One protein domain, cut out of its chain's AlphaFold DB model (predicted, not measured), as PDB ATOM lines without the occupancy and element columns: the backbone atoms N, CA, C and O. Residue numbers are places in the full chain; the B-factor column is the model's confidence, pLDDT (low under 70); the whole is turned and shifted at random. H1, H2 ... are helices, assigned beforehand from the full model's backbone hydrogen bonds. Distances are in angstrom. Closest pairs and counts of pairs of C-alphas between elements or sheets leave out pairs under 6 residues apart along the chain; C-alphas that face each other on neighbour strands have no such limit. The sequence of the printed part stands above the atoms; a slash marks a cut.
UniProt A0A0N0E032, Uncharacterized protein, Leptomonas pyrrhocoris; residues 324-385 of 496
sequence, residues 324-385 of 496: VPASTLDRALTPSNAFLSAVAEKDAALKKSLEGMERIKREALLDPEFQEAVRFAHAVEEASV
ATOM      1  N   VAL A 324      -7.104  13.209 -16.790       57.72
ATOM      2  CA  VAL A 324      -6.937  14.648 -16.608       57.72
ATOM      3  C   VAL A 324      -6.250  14.822 -15.252       57.72
ATOM      4  O   VAL A 324      -6.821  14.419 -14.233       57.72
ATOM      5  N   PRO A 325      -5.034  15.392 -15.199       71.38
ATOM      6  CA  PRO A 325      -4.344  15.608 -13.938       71.38
ATOM      7  C   PRO A 325      -5.217  16.452 -13.005       71.38
ATOM      8  O   PRO A 325      -5.820  17.436 -13.441       71.38
ATOM      9  N   ALA A 326      -5.260  16.110 -11.715       67.00
ATOM     10  CA  ALA A 326      -6.031  16.865 -10.721       67.00
ATOM     11  C   ALA A 326      -5.666  18.365 -10.718       67.00
ATOM     12  O   ALA A 326      -6.530  19.220 -10.555       67.00
ATOM     13  N   SER A 327      -4.404  18.691 -11.017       68.06
ATOM     14  CA  SER A 327      -3.914  20.062 -11.185       68.06
ATOM     15  C   SER A 327      -4.555  20.809 -12.365       68.06
ATOM     16  O   SER A 327      -4.780  22.016 -12.272       68.06
ATOM     17  N   THR A 328      -4.881  20.123 -13.461       69.50
ATOM     18  CA  THR A 328      -5.559  20.711 -14.628       69.50
ATOM     19  C   THR A 328      -7.034  20.967 -14.335       69.50
ATOM     20  O   THR A 328      -7.555  22.020 -14.705       69.50
ATOM     21  N   LEU A 329      -7.689  20.054 -13.610       71.25
ATOM     22  CA  LEU A 329      -9.067  20.236 -13.144       71.25
ATOM     23  C   LEU A 329      -9.180  21.403 -12.157       71.25
ATOM     24  O   LEU A 329     -10.019  22.283 -12.347       71.25
ATOM     25  N   ASP A 330      -8.288  21.474 -11.169       73.69
ATOM     26  CA  ASP A 330      -8.250  22.583 -10.212       73.69
ATOM     27  C   ASP A 330      -8.009  23.925 -10.917       73.69
ATOM     28  O   ASP A 330      -8.634  24.937 -10.596       73.69
ATOM     29  N   ARG A 331      -7.150  23.946 -11.942       70.19
ATOM     30  CA  ARG A 331      -6.885  25.146 -12.746       70.19
ATOM     31  C   ARG A 331      -8.073  25.556 -13.621       70.19
ATOM     32  O   ARG A 331      -8.286  26.751 -13.818       70.19
ATOM     33  N   ALA A 332      -8.829  24.595 -14.149       74.44
ATOM     34  CA  ALA A 332     -10.019  24.857 -14.953       74.44
ATOM     35  C   ALA A 332     -11.167  25.429 -14.105       74.44
ATOM     36  O   ALA A 332     -11.906  26.291 -14.573       74.44
ATOM     37  N   LEU A 333     -11.299  24.980 -12.854       74.25
ATOM     38  CA  LEU A 333     -12.392  25.375 -11.962       74.25
ATOM     39  C   LEU A 333     -12.091  26.619 -11.117       74.25
ATOM     40  O   LEU A 333     -13.015  27.260 -10.617       74.25
ATOM     41  N   THR A 334     -10.821  26.989 -10.957       79.81
ATOM     42  CA  THR A 334     -10.438  28.219 -10.252       79.81
ATOM     43  C   THR A 334     -10.600  29.445 -11.150       79.81
ATOM     44  O   THR A 334     -10.226  29.391 -12.323       79.81
ATOM     45  N   PRO A 335     -11.113  30.579 -10.637       81.44
ATOM     46  CA  PRO A 335     -11.210  31.801 -11.426       81.44
ATOM     47  C   PRO A 335      -9.811  32.291 -11.807       81.44
ATOM     48  O   PRO A 335      -8.889  32.277 -10.990       81.44
ATOM     49  N   SER A 336      -9.645  32.761 -13.041       77.50
ATOM     50  CA  SER A 336      -8.361  33.266 -13.553       77.50
ATOM     51  C   SER A 336      -7.875  34.495 -12.794       77.50
ATOM     52  O   SER A 336      -6.676  34.754 -12.718       77.50
ATOM     53  N   ASN A 337      -8.808  35.259 -12.224       82.56
ATOM     54  CA  ASN A 337      -8.507  36.401 -11.383       82.56
ATOM     55  C   ASN A 337      -9.489  36.470 -10.201       82.56
ATOM     56  O   ASN A 337     -10.690  36.706 -10.367       82.56
ATOM     57  N   ALA A 338      -8.958  36.283  -8.993       78.38
ATOM     58  CA  ALA A 338      -9.728  36.321  -7.749       78.38
ATOM     59  C   ALA A 338     -10.357  37.702  -7.477       78.38
ATOM     60  O   ALA A 338     -11.449  37.794  -6.928       78.38
ATOM     61  N   PHE A 339      -9.698  38.788  -7.895       82.06
ATOM     62  CA  PHE A 339     -10.235  40.140  -7.741       82.06
ATOM     63  C   PHE A 339     -11.396  40.395  -8.708       82.06
ATOM     64  O   PHE A 339     -12.446  40.874  -8.295       82.06
ATOM     65  N   LEU A 340     -11.239  40.038  -9.986       78.56
ATOM     66  CA  LEU A 340     -12.295  40.251 -10.982       78.56
ATOM     67  C   LEU A 340     -13.524  39.379 -10.715       78.56
ATOM     68  O   LEU A 340     -14.641  39.857 -10.876       78.56
ATOM     69  N   SER A 341     -13.332  38.143 -10.250       84.19
ATOM     70  CA  SER A 341     -14.447  37.295  -9.808       84.19
ATOM     71  C   SER A 341     -15.190  37.903  -8.614       84.19
ATOM     72  O   SER A 341     -16.413  37.988  -8.660       84.19
ATOM     73  N   ALA A 342     -14.479  38.440  -7.614       85.69
ATOM     74  CA  ALA A 342     -15.103  39.137  -6.484       85.69
ATOM     75  C   ALA A 342     -15.863  40.416  -6.898       85.69
ATOM     76  O   ALA A 342     -16.919  40.720  -6.346       85.69
ATOM     77  N   VAL A 343     -15.360  41.166  -7.885       82.94
ATOM     78  CA  VAL A 343     -16.061  42.341  -8.441       82.94
ATOM     79  C   VAL A 343     -17.292  41.913  -9.247       82.94
ATOM     80  O   VAL A 343     -18.356  42.514  -9.120       82.94
ATOM     81  N   ALA A 344     -17.187  40.835 -10.020       85.19
ATOM     82  CA  ALA A 344     -18.293  40.285 -10.794       85.19
ATOM     83  C   ALA A 344     -19.402  39.658  -9.937       85.19
ATOM     84  O   ALA A 344     -20.543  39.572 -10.379       85.19
ATOM     85  N   GLU A 345     -19.136  39.278  -8.686       88.19
ATOM     86  CA  GLU A 345     -20.210  38.923  -7.747       88.19
ATOM     87  C   GLU A 345     -21.148  40.102  -7.446       88.19
ATOM     88  O   GLU A 345     -22.295  39.886  -7.050       88.19
ATOM     89  N   LYS A 346     -20.679  41.343  -7.632       90.62
ATOM     90  CA  LYS A 346     -21.452  42.569  -7.391       90.62
ATOM     91  C   LYS A 346     -22.082  43.157  -8.656       90.62
ATOM     92  O   LYS A 346     -22.969  43.995  -8.529       90.62
ATOM     93  N   ASP A 347     -21.673  42.708  -9.843       90.56
ATOM     94  CA  ASP A 347     -22.158  43.209 -11.132       90.56
ATOM     95  C   ASP A 347     -22.476  42.056 -12.101       90.56
ATOM     96  O   ASP A 347     -21.598  41.326 -12.567       90.56
ATOM     97  N   ALA A 348     -23.760  41.916 -12.443       85.25
ATOM     98  CA  ALA A 348     -24.263  40.862 -13.319       85.25
ATOM     99  C   ALA A 348     -23.766  40.973 -14.773       85.25
ATOM    100  O   ALA A 348     -23.644  39.947 -15.451       85.25
ATOM    101  N   ALA A 349     -23.469  42.183 -15.259       83.00
ATOM    102  CA  ALA A 349     -22.933  42.391 -16.602       83.00
ATOM    103  C   ALA A 349     -21.470  41.933 -16.672       83.00
ATOM    104  O   ALA A 349     -21.104  41.157 -17.561       83.00
ATOM    105  N   LEU A 350     -20.662  42.310 -15.675       79.38
ATOM    106  CA  LEU A 350     -19.282  41.834 -15.542       79.38
ATOM    107  C   LEU A 350     -19.217  40.323 -15.315       79.38
ATOM    108  O   LEU A 350     -18.366  39.656 -15.900       79.38
ATOM    109  N   LYS A 351     -20.154  39.753 -14.550       86.50
ATOM    110  CA  LYS A 351     -20.269  38.300 -14.374       86.50
ATOM    111  C   LYS A 351     -20.494  37.566 -15.689       86.50
ATOM    112  O   LYS A 351     -19.802  36.590 -15.954       86.50
ATOM    113  N   LYS A 352     -21.417  38.044 -16.532       85.00
ATOM    114  CA  LYS A 352     -21.645  37.461 -17.866       85.00
ATOM    115  C   LYS A 352     -20.406  37.568 -18.755       85.00
ATOM    116  O   LYS A 352     -20.077  36.605 -19.440       85.00
ATOM    117  N   SER A 353     -19.713  38.706 -18.719       84.00
ATOM    118  CA  SER A 353     -18.501  38.915 -19.516       84.00
ATOM    119  C   SER A 353     -17.338  38.021 -19.070       84.00
ATOM    120  O   SER A 353     -16.647  37.460 -19.916       84.00
ATOM    121  N   LEU A 354     -17.116  37.871 -17.759       84.94
ATOM    122  CA  LEU A 354     -16.052  37.012 -17.226       84.94
ATOM    123  C   LEU A 354     -16.354  35.527 -17.422       84.94
ATOM    124  O   LEU A 354     -15.439  34.760 -17.700       84.94
ATOM    125  N   GLU A 355     -17.621  35.119 -17.336       85.75
ATOM    126  CA  GLU A 355     -18.012  33.721 -17.534       85.75
ATOM    127  C   GLU A 355     -17.675  33.220 -18.945       85.75
ATOM    128  O   GLU A 355     -17.261  32.075 -19.099       85.75
ATOM    129  N   GLY A 356     -17.776  34.075 -19.971       82.56
ATOM    130  CA  GLY A 356     -17.353  33.727 -21.332       82.56
ATOM    131  C   GLY A 356     -15.859  33.394 -21.416       82.56
ATOM    132  O   GLY A 356     -15.473  32.386 -22.002       82.56
ATOM    133  N   MET A 357     -15.023  34.194 -20.756       81.19
ATOM    134  CA  MET A 357     -13.579  33.965 -20.684       81.19
ATOM    135  C   MET A 357     -13.233  32.714 -19.859       81.19
ATOM    136  O   MET A 357     -12.413  31.900 -20.283       81.19
ATOM    137  N   GLU A 358     -13.872  32.523 -18.701       84.69
ATOM    138  CA  GLU A 358     -13.663  31.334 -17.862       84.69
ATOM    139  C   GLU A 358     -14.150  30.049 -18.544       84.69
ATOM    140  O   GLU A 358     -13.566  28.984 -18.345       84.69
ATOM    141  N   ARG A 359     -15.184  30.139 -19.387       83.94
ATOM    142  CA  ARG A 359     -15.653  29.025 -20.212       83.94
ATOM    143  C   ARG A 359     -14.626  28.631 -21.269       83.94
ATOM    144  O   ARG A 359     -14.292  27.455 -21.345       83.94
ATOM    145  N   ILE A 360     -14.078  29.594 -22.011       82.50
ATOM    146  CA  ILE A 360     -13.024  29.336 -23.009       82.50
ATOM    147  C   ILE A 360     -11.800  28.704 -22.340       82.50
ATOM    148  O   ILE A 360     -11.239  27.737 -22.846       82.50
ATOM    149  N   LYS A 361     -11.416  29.195 -21.158       85.19
ATOM    150  CA  LYS A 361     -10.336  28.600 -20.367       85.19
ATOM    151  C   LYS A 361     -10.638  27.156 -19.961       85.19
ATOM    152  O   LYS A 361      -9.756  26.310 -20.077       85.19
ATOM    153  N   ARG A 362     -11.845  26.868 -19.459       83.44
ATOM    154  CA  ARG A 362     -12.267  25.503 -19.101       83.44
ATOM    155  C   ARG A 362     -12.221  24.581 -20.310       83.44
ATOM    156  O   ARG A 362     -11.666  23.495 -20.207       83.44
ATOM    157  N   GLU A 363     -12.765  25.027 -21.437       81.62
ATOM    158  CA  GLU A 363     -12.789  24.262 -22.682       81.62
ATOM    159  C   GLU A 363     -11.360  23.988 -23.178       81.62
ATOM    160  O   GLU A 363     -11.016  22.833 -23.384       81.62
ATOM    161  N   ALA A 364     -10.473  24.987 -23.218       78.69
ATOM    162  CA  ALA A 364      -9.083  24.802 -23.649       78.69
ATOM    163  C   ALA A 364      -8.233  23.942 -22.687       78.69
ATOM    164  O   ALA A 364      -7.370  23.177 -23.112       78.69
ATOM    165  N   LEU A 365      -8.441  24.052 -21.369       76.31
ATOM    166  CA  LEU A 365      -7.692  23.245 -20.394       76.31
ATOM    167  C   LEU A 365      -8.151  21.784 -20.349       76.31
ATOM    168  O   LEU A 365      -7.359  20.916 -19.985       76.31
ATOM    169  N   LEU A 366      -9.411  21.519 -20.696       81.12
ATOM    170  CA  LEU A 366      -9.995  20.178 -20.692       81.12
ATOM    171  C   LEU A 366      -9.999  19.519 -22.078       81.12
ATOM    172  O   LEU A 366     -10.296  18.330 -22.167       81.12
ATOM    173  N   ASP A 367      -9.656  20.257 -23.135       82.31
ATOM    174  CA  ASP A 367      -9.529  19.735 -24.492       82.31
ATOM    175  C   ASP A 367      -8.240  18.898 -24.649       82.31
ATOM    176  O   ASP A 367      -7.132  19.443 -24.564       82.31
ATOM    177  N   PRO A 368      -8.347  17.575 -24.880       76.94
ATOM    178  CA  PRO A 368      -7.187  16.702 -25.018       76.94
ATOM    179  C   PRO A 368      -6.325  17.041 -26.240       76.94
ATOM    180  O   PRO A 368      -5.102  16.960 -26.140       76.94
ATOM    181  N   GLU A 369      -6.924  17.463 -27.360       78.25
ATOM    182  CA  GLU A 369      -6.181  17.791 -28.584       78.25
ATOM    183  C   GLU A 369      -5.340  19.054 -28.373       78.25
ATOM    184  O   GLU A 369      -4.159  19.103 -28.731       78.25
ATOM    185  N   PHE A 370      -5.910  20.050 -27.690       76.38
ATOM    186  CA  PHE A 370      -5.188  21.255 -27.296       76.38
ATOM    187  C   PHE A 370      -4.036  20.947 -26.327       76.38
ATOM    188  O   PHE A 370      -2.926  21.454 -26.501       76.38
ATOM    189  N   GLN A 371      -4.250  20.082 -25.329       80.06
ATOM    190  CA  GLN A 371      -3.187  19.689 -24.395       80.06
ATOM    191  C   GLN A 371      -2.050  18.921 -25.090       80.06
ATOM    192  O   GLN A 371      -0.880  19.117 -24.751       80.06
ATOM    193  N   GLU A 372      -2.356  18.072 -26.072       77.50
ATOM    194  CA  GLU A 372      -1.347  17.384 -26.884       77.50
ATOM    195  C   GLU A 372      -0.569  18.349 -27.782       77.50
ATOM    196  O   GLU A 372       0.659  18.269 -27.836       77.50
ATOM    197  N   ALA A 373      -1.248  19.311 -28.410       72.38
ATOM    198  CA  ALA A 373      -0.602  20.353 -29.203       72.38
ATOM    199  C   ALA A 373       0.350  21.213 -28.355       72.38
ATOM    200  O   ALA A 373       1.471  21.497 -28.774       72.38
ATOM    201  N   VAL A 374      -0.053  21.570 -27.131       73.38
ATOM    202  CA  VAL A 374       0.797  22.299 -26.176       73.38
ATOM    203  C   VAL A 374       2.014  21.461 -25.771       73.38
ATOM    204  O   VAL A 374       3.136  21.969 -25.770       73.38
ATOM    205  N   ARG A 375       1.836  20.164 -25.485       73.94
ATOM    206  CA  ARG A 375       2.960  19.247 -25.203       73.94
ATOM    207  C   ARG A 375       3.915  19.139 -26.388       73.94
ATOM    208  O   ARG A 375       5.127  19.161 -26.191       73.94
ATOM    209  N   PHE A 376       3.382  19.044 -27.603       72.19
ATOM    210  CA  PHE A 376       4.172  18.980 -28.828       72.19
ATOM    211  C   PHE A 376       4.970  20.269 -29.053       72.19
ATOM    212  O   PHE A 376       6.171  20.204 -29.303       72.19
ATOM    213  N   ALA A 377       4.340  21.435 -28.894       70.19
ATOM    214  CA  ALA A 377       5.011  22.727 -29.008       70.19
ATOM    215  C   ALA A 377       6.163  22.861 -28.000       70.19
ATOM    216  O   ALA A 377       7.273  23.233 -28.383       70.19
ATOM    217  N   HIS A 378       5.938  22.468 -26.742       67.94
ATOM    218  CA  HIS A 378       6.995  22.442 -25.731       67.94
ATOM    219  C   HIS A 378       8.119  21.457 -26.074       67.94
ATOM    220  O   HIS A 378       9.285  21.800 -25.918       67.94
ATOM    221  N   ALA A 379       7.806  20.270 -26.601       72.88
ATOM    222  CA  ALA A 379       8.825  19.310 -27.028       72.88
ATOM    223  C   ALA A 379       9.690  19.847 -28.185       72.88
ATOM    224  O   ALA A 379      10.902  19.631 -28.206       72.88
ATOM    225  N   VAL A 380       9.090  20.572 -29.134       69.44
ATOM    226  CA  VAL A 380       9.807  21.222 -30.243       69.44
ATOM    227  C   VAL A 380      10.690  22.366 -29.738       69.44
ATOM    228  O   VAL A 380      11.836  22.495 -30.168       69.44
ATOM    229  N   GLU A 381      10.195  23.171 -28.798       65.25
ATOM    230  CA  GLU A 381      10.967  24.242 -28.163       65.25
ATOM    231  C   GLU A 381      12.155  23.679 -27.364       65.25
ATOM    232  O   GLU A 381      13.293  24.116 -27.548       65.25
ATOM    233  N   GLU A 382      11.936  22.640 -26.552       66.12
ATOM    234  CA  GLU A 382      12.998  21.941 -25.824       66.12
ATOM    235  C   GLU A 382      14.038  21.339 -26.783       66.12
ATOM    236  O   GLU A 382      15.243  21.489 -26.557       66.12
ATOM    237  N   ALA A 383      13.605  20.730 -27.892       65.56
ATOM    238  CA  ALA A 383      14.497  20.192 -28.918       65.56
ATOM    239  C   ALA A 383      15.295  21.286 -29.652       65.56
ATOM    240  O   ALA A 383      16.452  21.065 -30.009       65.56
ATOM    241  N   SER A 384      14.720  22.477 -29.839       59.03
ATOM    242  CA  SER A 384      15.411  23.632 -30.428       59.03
ATOM    243  C   SER A 384      16.455  24.237 -29.483       59.03
ATOM    244  O   SER A 384      17.460  24.788 -29.939       59.03
ATOM    245  N   VAL A 385      16.240  24.148 -28.168       55.97
ATOM    246  CA  VAL A 385      17.142  24.695 -27.139       55.97
ATOM    247  C   VAL A 385      18.215  23.678 -26.710       55.97
ATOM    248  O   VAL A 385      19.321  24.070 -26.322       55.97
TER     249      VAL A 385
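This is residues 324 to 385 of the 496 residues of an uncharacterized protein of Leptomonas pyrrhocoris (UniProt A0A0N0E032). A long helix, H3, has two short helices, H1 and H2, following one after the other along one side of it and running the opposite way, while a second long helix, H4, turns off at a corner from the end of H3 and sticks out as an arm. H2 folds back into H3 as a helical hairpin, and residues 369 to 385 of H4 stand free of the rest. The printed part has 62 residues, with four named helices in the order H1, H2, H3, H4 and no named strand; the class is all helix. The whole is loose, with a radius of gyration of the C-alphas of 15.1 A, and the C-alphas span 47 by 23 by 16 A, the arm included.

H1, residues 326 to 333, touches H3, residues 348 to 366, and H3 touches H1 with residues 358 to 366 alone; the closest C-alphas are those of Ala 332 and Arg 362, 4.8 A apart. They run opposite ways at a shallow tilt of 26 degrees. H2, residues 338 to 344, is apart from H1. H2 touches residues 350 to 354 of H3, with the C-alphas of Ala 344 and Lys 351 closest at 4.5 A. The two form a hairpin, running opposite ways at a steep tilt of 43 degrees. H3 is the hub, touching three other helices. H4, residues 368 to 385, and H3 touch only at the corner by their link, and only just, with 3 pairs of C-alphas within 8 A; the closest are those of Ala 364 and Phe 370, 6.4 A apart. They run the same way at a steep tilt of 67 degrees, only just short of about perpendicular. H4 is apart from H1 and H2. Every O i to N i+4 pair is within hydrogen-bond range in H1, H2 and H4, and 14 of 15 are in H3.

H1 begins at C-alpha 326, at (-6.031, 16.865, -10.721), and H2 ends at C-alpha 344. H3 measures 26.2 A from its first C-alpha, at (-24.263, 40.862, -13.319), to its last, C-alpha 366. H4 measures 25.7 A and ends at C-alpha 385, at (17.142, 24.695, -27.139).

The C-alphas farthest apart are those of Lys 346 and Ala 383, 47.5 A. Without the free stretch, the body of 45 residues spans 33 by 15 by 9 A. The printed part has no cut, and the three links are tight. The mean pLDDT of the printed part is 77.4; it is under 70 at residues 324, 326 to 328, 378 and 380 to 385.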